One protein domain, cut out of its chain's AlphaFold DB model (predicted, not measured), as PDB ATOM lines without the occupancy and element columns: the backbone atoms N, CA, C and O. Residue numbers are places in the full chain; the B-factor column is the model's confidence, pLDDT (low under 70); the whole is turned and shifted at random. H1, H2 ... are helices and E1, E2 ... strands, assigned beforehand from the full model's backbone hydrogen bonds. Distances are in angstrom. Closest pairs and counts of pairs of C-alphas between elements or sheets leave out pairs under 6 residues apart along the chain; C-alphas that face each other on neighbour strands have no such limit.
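This is residues 201 to 262 of the 267 residues of an uncharacterized protein of Companilactobacillus ginsenosidimutans (UniProt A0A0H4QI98). A strongly twisted sheet of four strands forms a wall, and helix H1 packs across one face of it. The other face is bare, and the short last helix H2 lies off the sheet, its centre the farthest of the elements from the mean of the C-alphas. The printed part has 62 residues with two named helices and four named strands, in the order H1 E1 E2 E3 E4 H2; the sheet runs E1 E2 E3 E4, antiparallel, and the class is mixed, helices and strands. It is compact, with a radius of gyration of the C-alphas of 10.6 A and spans of 32 by 27 by 21 A.

Begin with the sheet, a meander, each strand the antiparallel neighbour of the one before: E1, residues 219 to 223, E2, 227 to 232, E3, 235 to 241, and E4, 246 to 248. Look for N 220 and O 231, 2.9 A apart, between E1 and E2, N 230 and O 238, 2.8 A, between E2 and E3, and N 239 and O 247, 2.8 A, between E3 and E4. H1, residues 201 to 211, is on the sheet at a height of 7.9 A, over E2 and E3, and runs across the strands, at 66 degrees to E2 on the local plane. Its closest C-alphas to E1 are those of Ala 204 and Ala 221, 5.5 A. H2, residues 256 to 262, is not on the sheet but near H1. In H1 and H2 every O i to N i+4 pair is within hydrogen-bond range.

Find C-alpha 201 at (205.006, 196.894, 111.199); from there H1 runs 15.7 A. E1 spans 13.7 A, E2 16.5 A, E3 18.8 A and E4 6.9 A. H2 spans 9.8 A and ends at C-alpha 262, (195.991, 208.384, 93.208).

The C-alphas farthest apart, of Gly 234 and Arg 261, are 32.6 A apart. The printed part has no cut, and no link is long. Confidence is under 70 at residues 212 to 217, 224 to 226, 249 to 252 and 256 to 262.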
ATOM      1  N   ASN A 201     204.207 197.017 112.421       84.88
ATOM      2  CA  ASN A 201     205.006 196.894 111.199       84.88
ATOM      3  C   ASN A 201     204.285 197.589 110.037       84.88
ATOM      4  O   ASN A 201     204.889 198.381 109.317       84.88
ATOM      5  N   ALA A 202     202.969 197.379 109.919       83.81
ATOM      6  CA  ALA A 202     202.127 198.092 108.961       83.81
ATOM      7  C   ALA A 202     202.157 199.620 109.175       83.81
ATOM      8  O   ALA A 202     202.079 200.374 108.203       83.81
ATOM      9  N   ALA A 203     202.302 200.081 110.424       85.12
ATOM     10  CA  ALA A 203     202.437 201.497 110.763       85.12
ATOM     11  C   ALA A 203     203.799 202.083 110.354       85.12
ATOM     12  O   ALA A 203     203.837 203.121 109.693       85.12
ATOM     13  N   ALA A 204     204.907 201.408 110.674       86.25
ATOM     14  CA  ALA A 204     206.249 201.826 110.260       86.25
ATOM     15  C   ALA A 204     206.388 201.848 108.724       86.25
ATOM     16  O   ALA A 204     206.878 202.820 108.149       86.25
ATOM     17  N   ASP A 205     205.862 200.828 108.038       84.38
ATOM     18  CA  ASP A 205     205.824 200.768 106.574       84.38
ATOM     19  C   ASP A 205     204.918 201.844 105.957       84.38
ATOM     20  O   ASP A 205     205.230 202.372 104.886       84.38
ATOM     21  N   ARG A 206     203.801 202.197 106.613       86.75
ATOM     22  CA  ARG A 206     202.953 203.325 106.199       86.75
ATOM     23  C   ARG A 206     203.718 204.641 106.302       86.75
ATOM     24  O   ARG A 206     203.717 205.396 105.333       86.75
ATOM     25  N   PHE A 207     204.387 204.889 107.426       85.44
ATOM     26  CA  PHE A 207     205.178 206.100 107.641       85.44
ATOM     27  C   PHE A 207     206.309 206.235 106.609       85.44
ATOM     28  O   PHE A 207     206.444 207.281 105.972       85.44
ATOM     29  N   ARG A 208     207.047 205.143 106.352       85.50
ATOM     30  CA  ARG A 208     208.121 205.100 105.345       85.50
ATOM     31  C   ARG A 208     207.625 205.455 103.939       85.50
ATOM     32  O   ARG A 208     208.277 206.225 103.237       85.50
ATOM     33  N   ARG A 209     206.453 204.941 103.532       82.56
ATOM     34  CA  ARG A 209     205.822 205.306 102.248       82.56
ATOM     35  C   ARG A 209     205.361 206.765 102.214       82.56
ATOM     36  O   ARG A 209     205.572 207.424 101.204       82.56
ATOM     37  N   ALA A 210     204.764 207.250 103.301       81.12
ATOM     38  CA  ALA A 210     204.177 208.585 103.398       81.12
ATOM     39  C   ALA A 210     205.202 209.727 103.300       81.12
ATOM     40  O   ALA A 210     204.937 210.717 102.622       81.12
ATOM     41  N   HIS A 211     206.350 209.588 103.975       79.19
ATOM     42  CA  HIS A 211     207.350 210.658 104.119       79.19
ATOM     43  C   HIS A 211     208.651 210.391 103.340       79.19
ATOM     44  O   HIS A 211     209.530 211.244 103.288       79.19
ATOM     45  N   GLY A 212     208.770 209.229 102.687       65.94
ATOM     46  CA  GLY A 212     209.893 208.911 101.800       65.94
ATOM     47  C   GLY A 212     211.204 208.558 102.508       65.94
ATOM     48  O   GLY A 212     212.237 208.492 101.844       65.94
ATOM     49  N   ASP A 213     211.179 208.300 103.819       67.38
ATOM     50  CA  ASP A 213     212.371 207.988 104.618       67.38
ATOM     51  C   ASP A 213     212.831 206.527 104.451       67.38
ATOM     52  O   ASP A 213     212.834 205.707 105.368       67.38
ATOM     53  N   TRP A 214     213.202 206.173 103.221       59.72
ATOM     54  CA  TRP A 214     213.728 204.851 102.859       59.72
ATOM     55  C   TRP A 214     215.188 204.634 103.292       59.72
ATOM     56  O   TRP A 214     215.772 203.604 102.957       59.72
ATOM     57  N   THR A 215     215.780 205.604 103.995       55.16
ATOM     58  CA  THR A 215     217.200 205.648 104.371       55.16
ATOM     59  C   THR A 215     217.464 205.516 105.868       55.16
ATOM     60  O   THR A 215     218.617 205.330 106.242       55.16
ATOM     61  N   ALA A 216     216.441 205.600 106.722       60.59
ATOM     62  CA  ALA A 216     216.587 205.301 108.142       60.59
ATOM     63  C   ALA A 216     216.765 203.791 108.389       60.59
ATOM     64  O   ALA A 216     215.920 202.984 107.988       60.59
ATOM     65  N   ASP A 217     217.845 203.427 109.087       63.19
ATOM     66  CA  ASP A 217     218.170 202.038 109.442       63.19
ATOM     67  C   ASP A 217     217.179 201.446 110.465       63.19
ATOM     68  O   ASP A 217     216.969 200.232 110.493       63.19
ATOM     69  N   ASP A 218     216.553 202.293 111.290       76.31
ATOM     70  CA  ASP A 218     215.591 201.889 112.317       76.31
ATOM     71  C   ASP A 218     214.353 202.803 112.305       76.31
ATOM     72  O   ASP A 218     214.423 203.968 112.697       76.31
ATOM     73  N   ILE A 219     213.209 202.274 111.858       86.81
ATOM     74  CA  ILE A 219     211.892 202.912 112.011       86.81
ATOM     75  C   ILE A 219     211.022 201.971 112.837       86.81
ATOM     76  O   ILE A 219     210.644 200.897 112.361       86.81
ATOM     77  N   GLN A 220     210.672 202.391 114.049       85.06
ATOM     78  CA  GLN A 220     209.830 201.624 114.964       85.06
ATOM     79  C   GLN A 220     208.476 202.304 115.146       85.06
ATOM     80  O   GLN A 220     208.342 203.520 115.031       85.06
ATOM     81  N   ALA A 221     207.464 201.506 115.471       87.25
ATOM     82  CA  ALA A 221     206.133 201.986 115.800       87.25
ATOM     83  C   ALA A 221     205.649 201.329 117.095       87.25
ATOM     84  O   ALA A 221     205.850 200.132 117.296       87.25
ATOM     85  N   THR A 222     204.976 202.094 117.953       77.94
ATOM     86  CA  THR A 222     204.367 201.598 119.200       77.94
ATOM     87  C   THR A 222     202.879 201.934 119.211       77.94
ATOM     88  O   THR A 222     202.529 203.102 119.050       77.94
ATOM     89  N   ASP A 223     202.007 200.930 119.381       74.94
ATOM     90  CA  ASP A 223     200.559 201.142 119.558       74.94
ATOM     91  C   ASP A 223     200.320 201.843 120.907       74.94
ATOM     92  O   ASP A 223     200.781 201.370 121.948       74.94
ATOM     93  N   ASN A 224     199.629 202.983 120.883       67.69
ATOM     94  CA  ASN A 224     199.336 203.802 122.065       67.69
ATOM     95  C   ASN A 224     197.838 203.808 122.440       67.69
ATOM     96  O   ASN A 224     197.414 204.596 123.285       67.69
ATOM     97  N   GLY A 225     197.026 202.963 121.798       55.28
ATOM     98  CA  GLY A 225     195.572 202.886 121.963       55.28
ATOM     99  C   GLY A 225     194.756 203.809 121.046       55.28
ATOM    100  O   GLY A 225     193.595 203.497 120.780       55.28
ATOM    101  N   SER A 226     195.333 204.900 120.524       55.94
ATOM    102  CA  SER A 226     194.687 205.812 119.556       55.94
ATOM    103  C   SER A 226     195.276 205.727 118.138       55.94
ATOM    104  O   SER A 226     194.657 206.181 117.172       55.94
ATOM    105  N   GLY A 227     196.443 205.103 118.003       71.62
ATOM    106  CA  GLY A 227     197.174 204.878 116.765       71.62
ATOM    107  C   GLY A 227     198.568 204.352 117.094       71.62
ATOM    108  O   GLY A 227     198.747 203.589 118.044       71.62
ATOM    109  N   TYR A 228     199.559 204.794 116.327       82.75
ATOM    110  CA  TYR A 228     200.957 204.426 116.501       82.75
ATOM    111  C   TYR A 228     201.838 205.672 116.595       82.75
ATOM    112  O   TYR A 228     201.794 206.534 115.716       82.75
ATOM    113  N   THR A 229     202.674 205.757 117.628       81.75
ATOM    114  CA  THR A 229     203.804 206.698 117.663       81.75
ATOM    115  C   THR A 229     204.974 206.094 116.901       81.75
ATOM    116  O   THR A 229     205.302 204.929 117.146       81.75
ATOM    117  N   ILE A 230     205.598 206.866 116.016       88.62
ATOM    118  CA  ILE A 230     206.739 206.446 115.202       88.62
ATOM    119  C   ILE A 230     208.026 207.044 115.766       88.62
ATOM    120  O   ILE A 230     208.097 208.251 116.008       88.62
ATOM    121  N   THR A 231     209.058 206.218 115.917       84.81
ATOM    122  CA  THR A 231     210.432 206.656 116.176       84.81
ATOM    123  C   THR A 231     211.342 206.291 115.009       84.81
ATOM    124  O   THR A 231     211.194 205.233 114.401       84.81
ATOM    125  N   VAL A 232     212.278 207.184 114.689       84.25
ATOM    126  CA  VAL A 232     213.247 207.064 113.593       84.25
ATOM    127  C   VAL A 232     214.642 207.212 114.193       84.25
ATOM    128  O   VAL A 232     214.933 208.212 114.844       84.25
ATOM    129  N   ASN A 233     215.490 206.194 114.037       84.12
ATOM    130  CA  ASN A 233     216.830 206.097 114.633       84.12
ATOM    131  C   ASN A 233     216.861 206.344 116.164       84.12
ATOM    132  O   ASN A 233     217.860 206.802 116.714       84.12
ATOM    133  N   GLY A 234     215.753 206.045 116.855       72.50
ATOM    134  CA  GLY A 234     215.560 206.280 118.293       72.50
ATOM    135  C   GLY A 234     214.992 207.657 118.675       72.50
ATOM    136  O   GLY A 234     214.612 207.843 119.829       72.50
ATOM    137  N   GLU A 235     214.874 208.596 117.733       72.38
ATOM    138  CA  GLU A 235     214.269 209.920 117.938       72.38
ATOM    139  C   GLU A 235     212.794 209.945 117.488       72.38
ATOM    140  O   GLU A 235     212.305 209.006 116.859       72.38
ATOM    141  N   SER A 236     212.036 210.986 117.846       77.44
ATOM    142  CA  SER A 236     210.595 211.081 117.553       77.44
ATOM    143  C   SER A 236     210.337 211.365 116.068       77.44
ATOM    144  O   SER A 236     210.419 212.510 115.646       77.44
ATOM    145  N   GLY A 237     209.951 210.353 115.289       73.69
ATOM    146  CA  GLY A 237     209.688 210.500 113.854       73.69
ATOM    147  C   GLY A 237     208.315 211.088 113.524       73.69
ATOM    148  O   GLY A 237     208.195 211.871 112.583       73.69
ATOM    149  N   GLY A 238     207.273 210.731 114.284       80.81
ATOM    150  CA  GLY A 238     205.905 211.186 114.016       80.81
ATOM    151  C   GLY A 238     204.814 210.251 114.544       80.81
ATOM    152  O   GLY A 238     204.974 209.595 115.573       80.81
ATOM    153  N   THR A 239     203.683 210.180 113.839       79.50
ATOM    154  CA  THR A 239     202.541 209.308 114.166       79.50
ATOM    155  C   THR A 239     201.881 208.707 112.923       79.50
ATOM    156  O   THR A 239     201.951 209.266 111.828       79.50
ATOM    157  N   VAL A 240     201.203 207.568 113.104       79.44
ATOM    158  CA  VAL A 240     200.298 206.955 112.118       79.44
ATOM    159  C   VAL A 240     198.991 206.554 112.803       79.44
ATOM    160  O   VAL A 240     198.995 205.802 113.774       79.44
ATOM    161  N   GLY A 241     197.853 207.033 112.302       74.81
ATOM    162  CA  GLY A 241     196.528 206.647 112.790       74.81
ATOM    163  C   GLY A 241     196.084 205.274 112.274       74.81
ATOM    164  O   GLY A 241     196.501 204.829 111.203       74.81
ATOM    165  N   TYR A 242     195.158 204.609 112.977       77.69
ATOM    166  CA  TYR A 242     194.586 203.327 112.524       77.69
ATOM    167  C   TYR A 242     193.876 203.404 111.158       77.69
ATOM    168  O   TYR A 242     193.659 202.378 110.517       77.69
ATOM    169  N   ASN A 243     193.503 204.605 110.702       73.75
ATOM    170  CA  ASN A 243     192.932 204.869 109.378       73.75
ATOM    171  C   ASN A 243     193.991 204.979 108.258       73.75
ATOM    172  O   ASN A 243     193.621 205.074 107.089       73.75
ATOM    173  N   GLY A 244     195.282 204.949 108.597       73.06
ATOM    174  CA  GLY A 244     196.396 205.108 107.665       73.06
ATOM    175  C   GLY A 244     196.857 206.548 107.453       73.06
ATOM    176  O   GLY A 244     197.778 206.758 106.674       73.06
ATOM    177  N   ASP A 245     196.288 207.550 108.120       80.31
ATOM    178  CA  ASP A 245     196.851 208.900 108.045       80.31
ATOM    179  C   ASP A 245     198.197 208.951 108.780       80.31
ATOM    180  O   ASP A 245     198.305 208.466 109.906       80.31
ATOM    181  N   ALA A 246     199.215 209.529 108.144       77.25
ATOM    182  CA  ALA A 246     200.556 209.703 108.692       77.25
ATOM    183  C   ALA A 246     200.857 211.191 108.922       77.25
ATOM    184  O   ALA A 246     200.333 212.063 108.220       77.25
ATOM    185  N   THR A 247     201.681 211.499 109.922       76.25
ATOM    186  CA  THR A 247     202.178 212.857 110.184       76.25
ATOM    187  C   THR A 247     203.579 212.788 110.777       76.25
ATOM    188  O   THR A 247     203.778 212.061 111.749       76.25
ATOM    189  N   ASP A 248     204.534 213.522 110.209       76.94
ATOM    190  CA  ASP A 248     205.920 213.576 110.696       76.94
ATOM    191  C   ASP A 248     206.125 214.616 111.813       76.94
ATOM    192  O   ASP A 248     205.212 215.358 112.182       76.94
ATOM    193  N   GLN A 249     207.334 214.644 112.376       68.69
ATOM    194  CA  GLN A 249     207.748 215.570 113.436       68.69
ATOM    195  C   GLN A 249     207.624 217.060 113.065       68.69
ATOM    196  O   GLN A 249     207.378 217.883 113.947       68.69
ATOM    197  N   ASP A 250     207.738 217.404 111.779       62.00
ATOM    198  CA  ASP A 250     207.579 218.774 111.272       62.00
ATOM    199  C   ASP A 250     206.098 219.145 111.050       62.00
ATOM    200  O   ASP A 250     205.751 220.310 110.824       62.00
ATOM    201  N   GLY A 251     205.195 218.165 111.154       56.38
ATOM    202  CA  GLY A 251     203.757 218.328 110.991       56.38
ATOM    203  C   GLY A 251     203.279 218.266 109.539       56.38
ATOM    204  O   GLY A 251     202.148 218.686 109.265       56.38
ATOM    205  N   ASN A 252     204.085 217.749 108.605       60.72
ATOM    206  CA  ASN A 252     203.588 217.415 107.271       60.72
ATOM    207  C   ASN A 252     202.641 216.215 107.392       60.72
ATOM    208  O   ASN A 252     202.899 215.286 108.152       60.72
ATOM    209  N   TYR A 253     201.544 216.217 106.636       73.19
ATOM    210  CA  TYR A 253     200.468 215.228 106.744       73.19
ATOM    211  C   TYR A 253     200.265 214.493 105.415       73.19
ATOM    212  O   TYR A 253     200.192 215.130 104.363       73.19
ATOM    213  N   SER A 254     200.109 213.168 105.472       73.44
ATOM    214  CA  SER A 254     199.804 212.324 104.312       73.44
ATOM    215  C   SER A 254     198.654 211.364 104.622       73.44
ATOM    216  O   SER A 254     198.791 210.448 105.443       73.44
ATOM    217  N   SER A 255     197.510 211.544 103.953       77.19
ATOM    218  CA  SER A 255     196.372 210.632 104.095       77.19
ATOM    219  C   SER A 255     196.503 209.419 103.181       77.19
ATOM    220  O   SER A 255     196.653 209.556 101.965       77.19
ATOM    221  N   GLN A 256     196.329 208.222 103.749       69.75
ATOM    222  CA  GLN A 256     196.233 207.000 102.949       69.75
ATOM    223  C   GLN A 256     195.050 207.069 101.968       69.75
ATOM    224  O   GLN A 256     195.158 206.541 100.870       69.75
ATOM    225  N   ALA A 257     193.951 207.756 102.313       63.81
ATOM    226  CA  ALA A 257     192.766 207.848 101.455       63.81
ATOM    227  C   ALA A 257     193.011 208.619 100.143       63.81
ATOM    228  O   ALA A 257     192.375 208.318  99.130       63.81
ATOM    229  N   ASP A 258     193.935 209.582 100.139       60.34
ATOM    230  CA  ASP A 258     194.312 210.307  98.924       60.34
ATOM    231  C   ASP A 258     195.392 209.555  98.127       60.34
ATOM    232  O   ASP A 258     195.325 209.526  96.898       60.34
ATOM    233  N   GLU A 259     196.298 208.820  98.786       59.56
ATOM    234  CA  GLU A 259     197.157 207.835  98.104       59.56
ATOM    235  C   GLU A 259     196.343 206.726  97.421       59.56
ATOM    236  O   GLU A 259     196.633 206.371  96.279       59.56
ATOM    237  N   ASP A 260     195.303 206.192  98.065       64.69
ATOM    238  CA  ASP A 260     194.425 205.178  97.463       64.69
ATOM    239  C   ASP A 260     193.734 205.722  96.203       64.69
ATOM    240  O   ASP A 260     193.600 205.014  95.206       64.69
ATOM    241  N   ARG A 261     193.316 206.996  96.224       56.22
ATOM    242  CA  ARG A 261     192.708 207.679  95.073       56.22
ATOM    243  C   ARG A 261     193.690 207.863  93.926       56.22
ATOM    244  O   ARG A 261     193.307 207.636  92.783       56.22
ATOM    245  N   ILE A 262     194.933 208.245  94.216       58.22
ATOM    246  CA  ILE A 262     195.991 208.384  93.208       58.22
ATOM    247  C   ILE A 262     196.300 207.014  92.586       58.22
ATOM    248  O   ILE A 262     196.274 206.876  91.367       58.22
TER     249      ILE A 262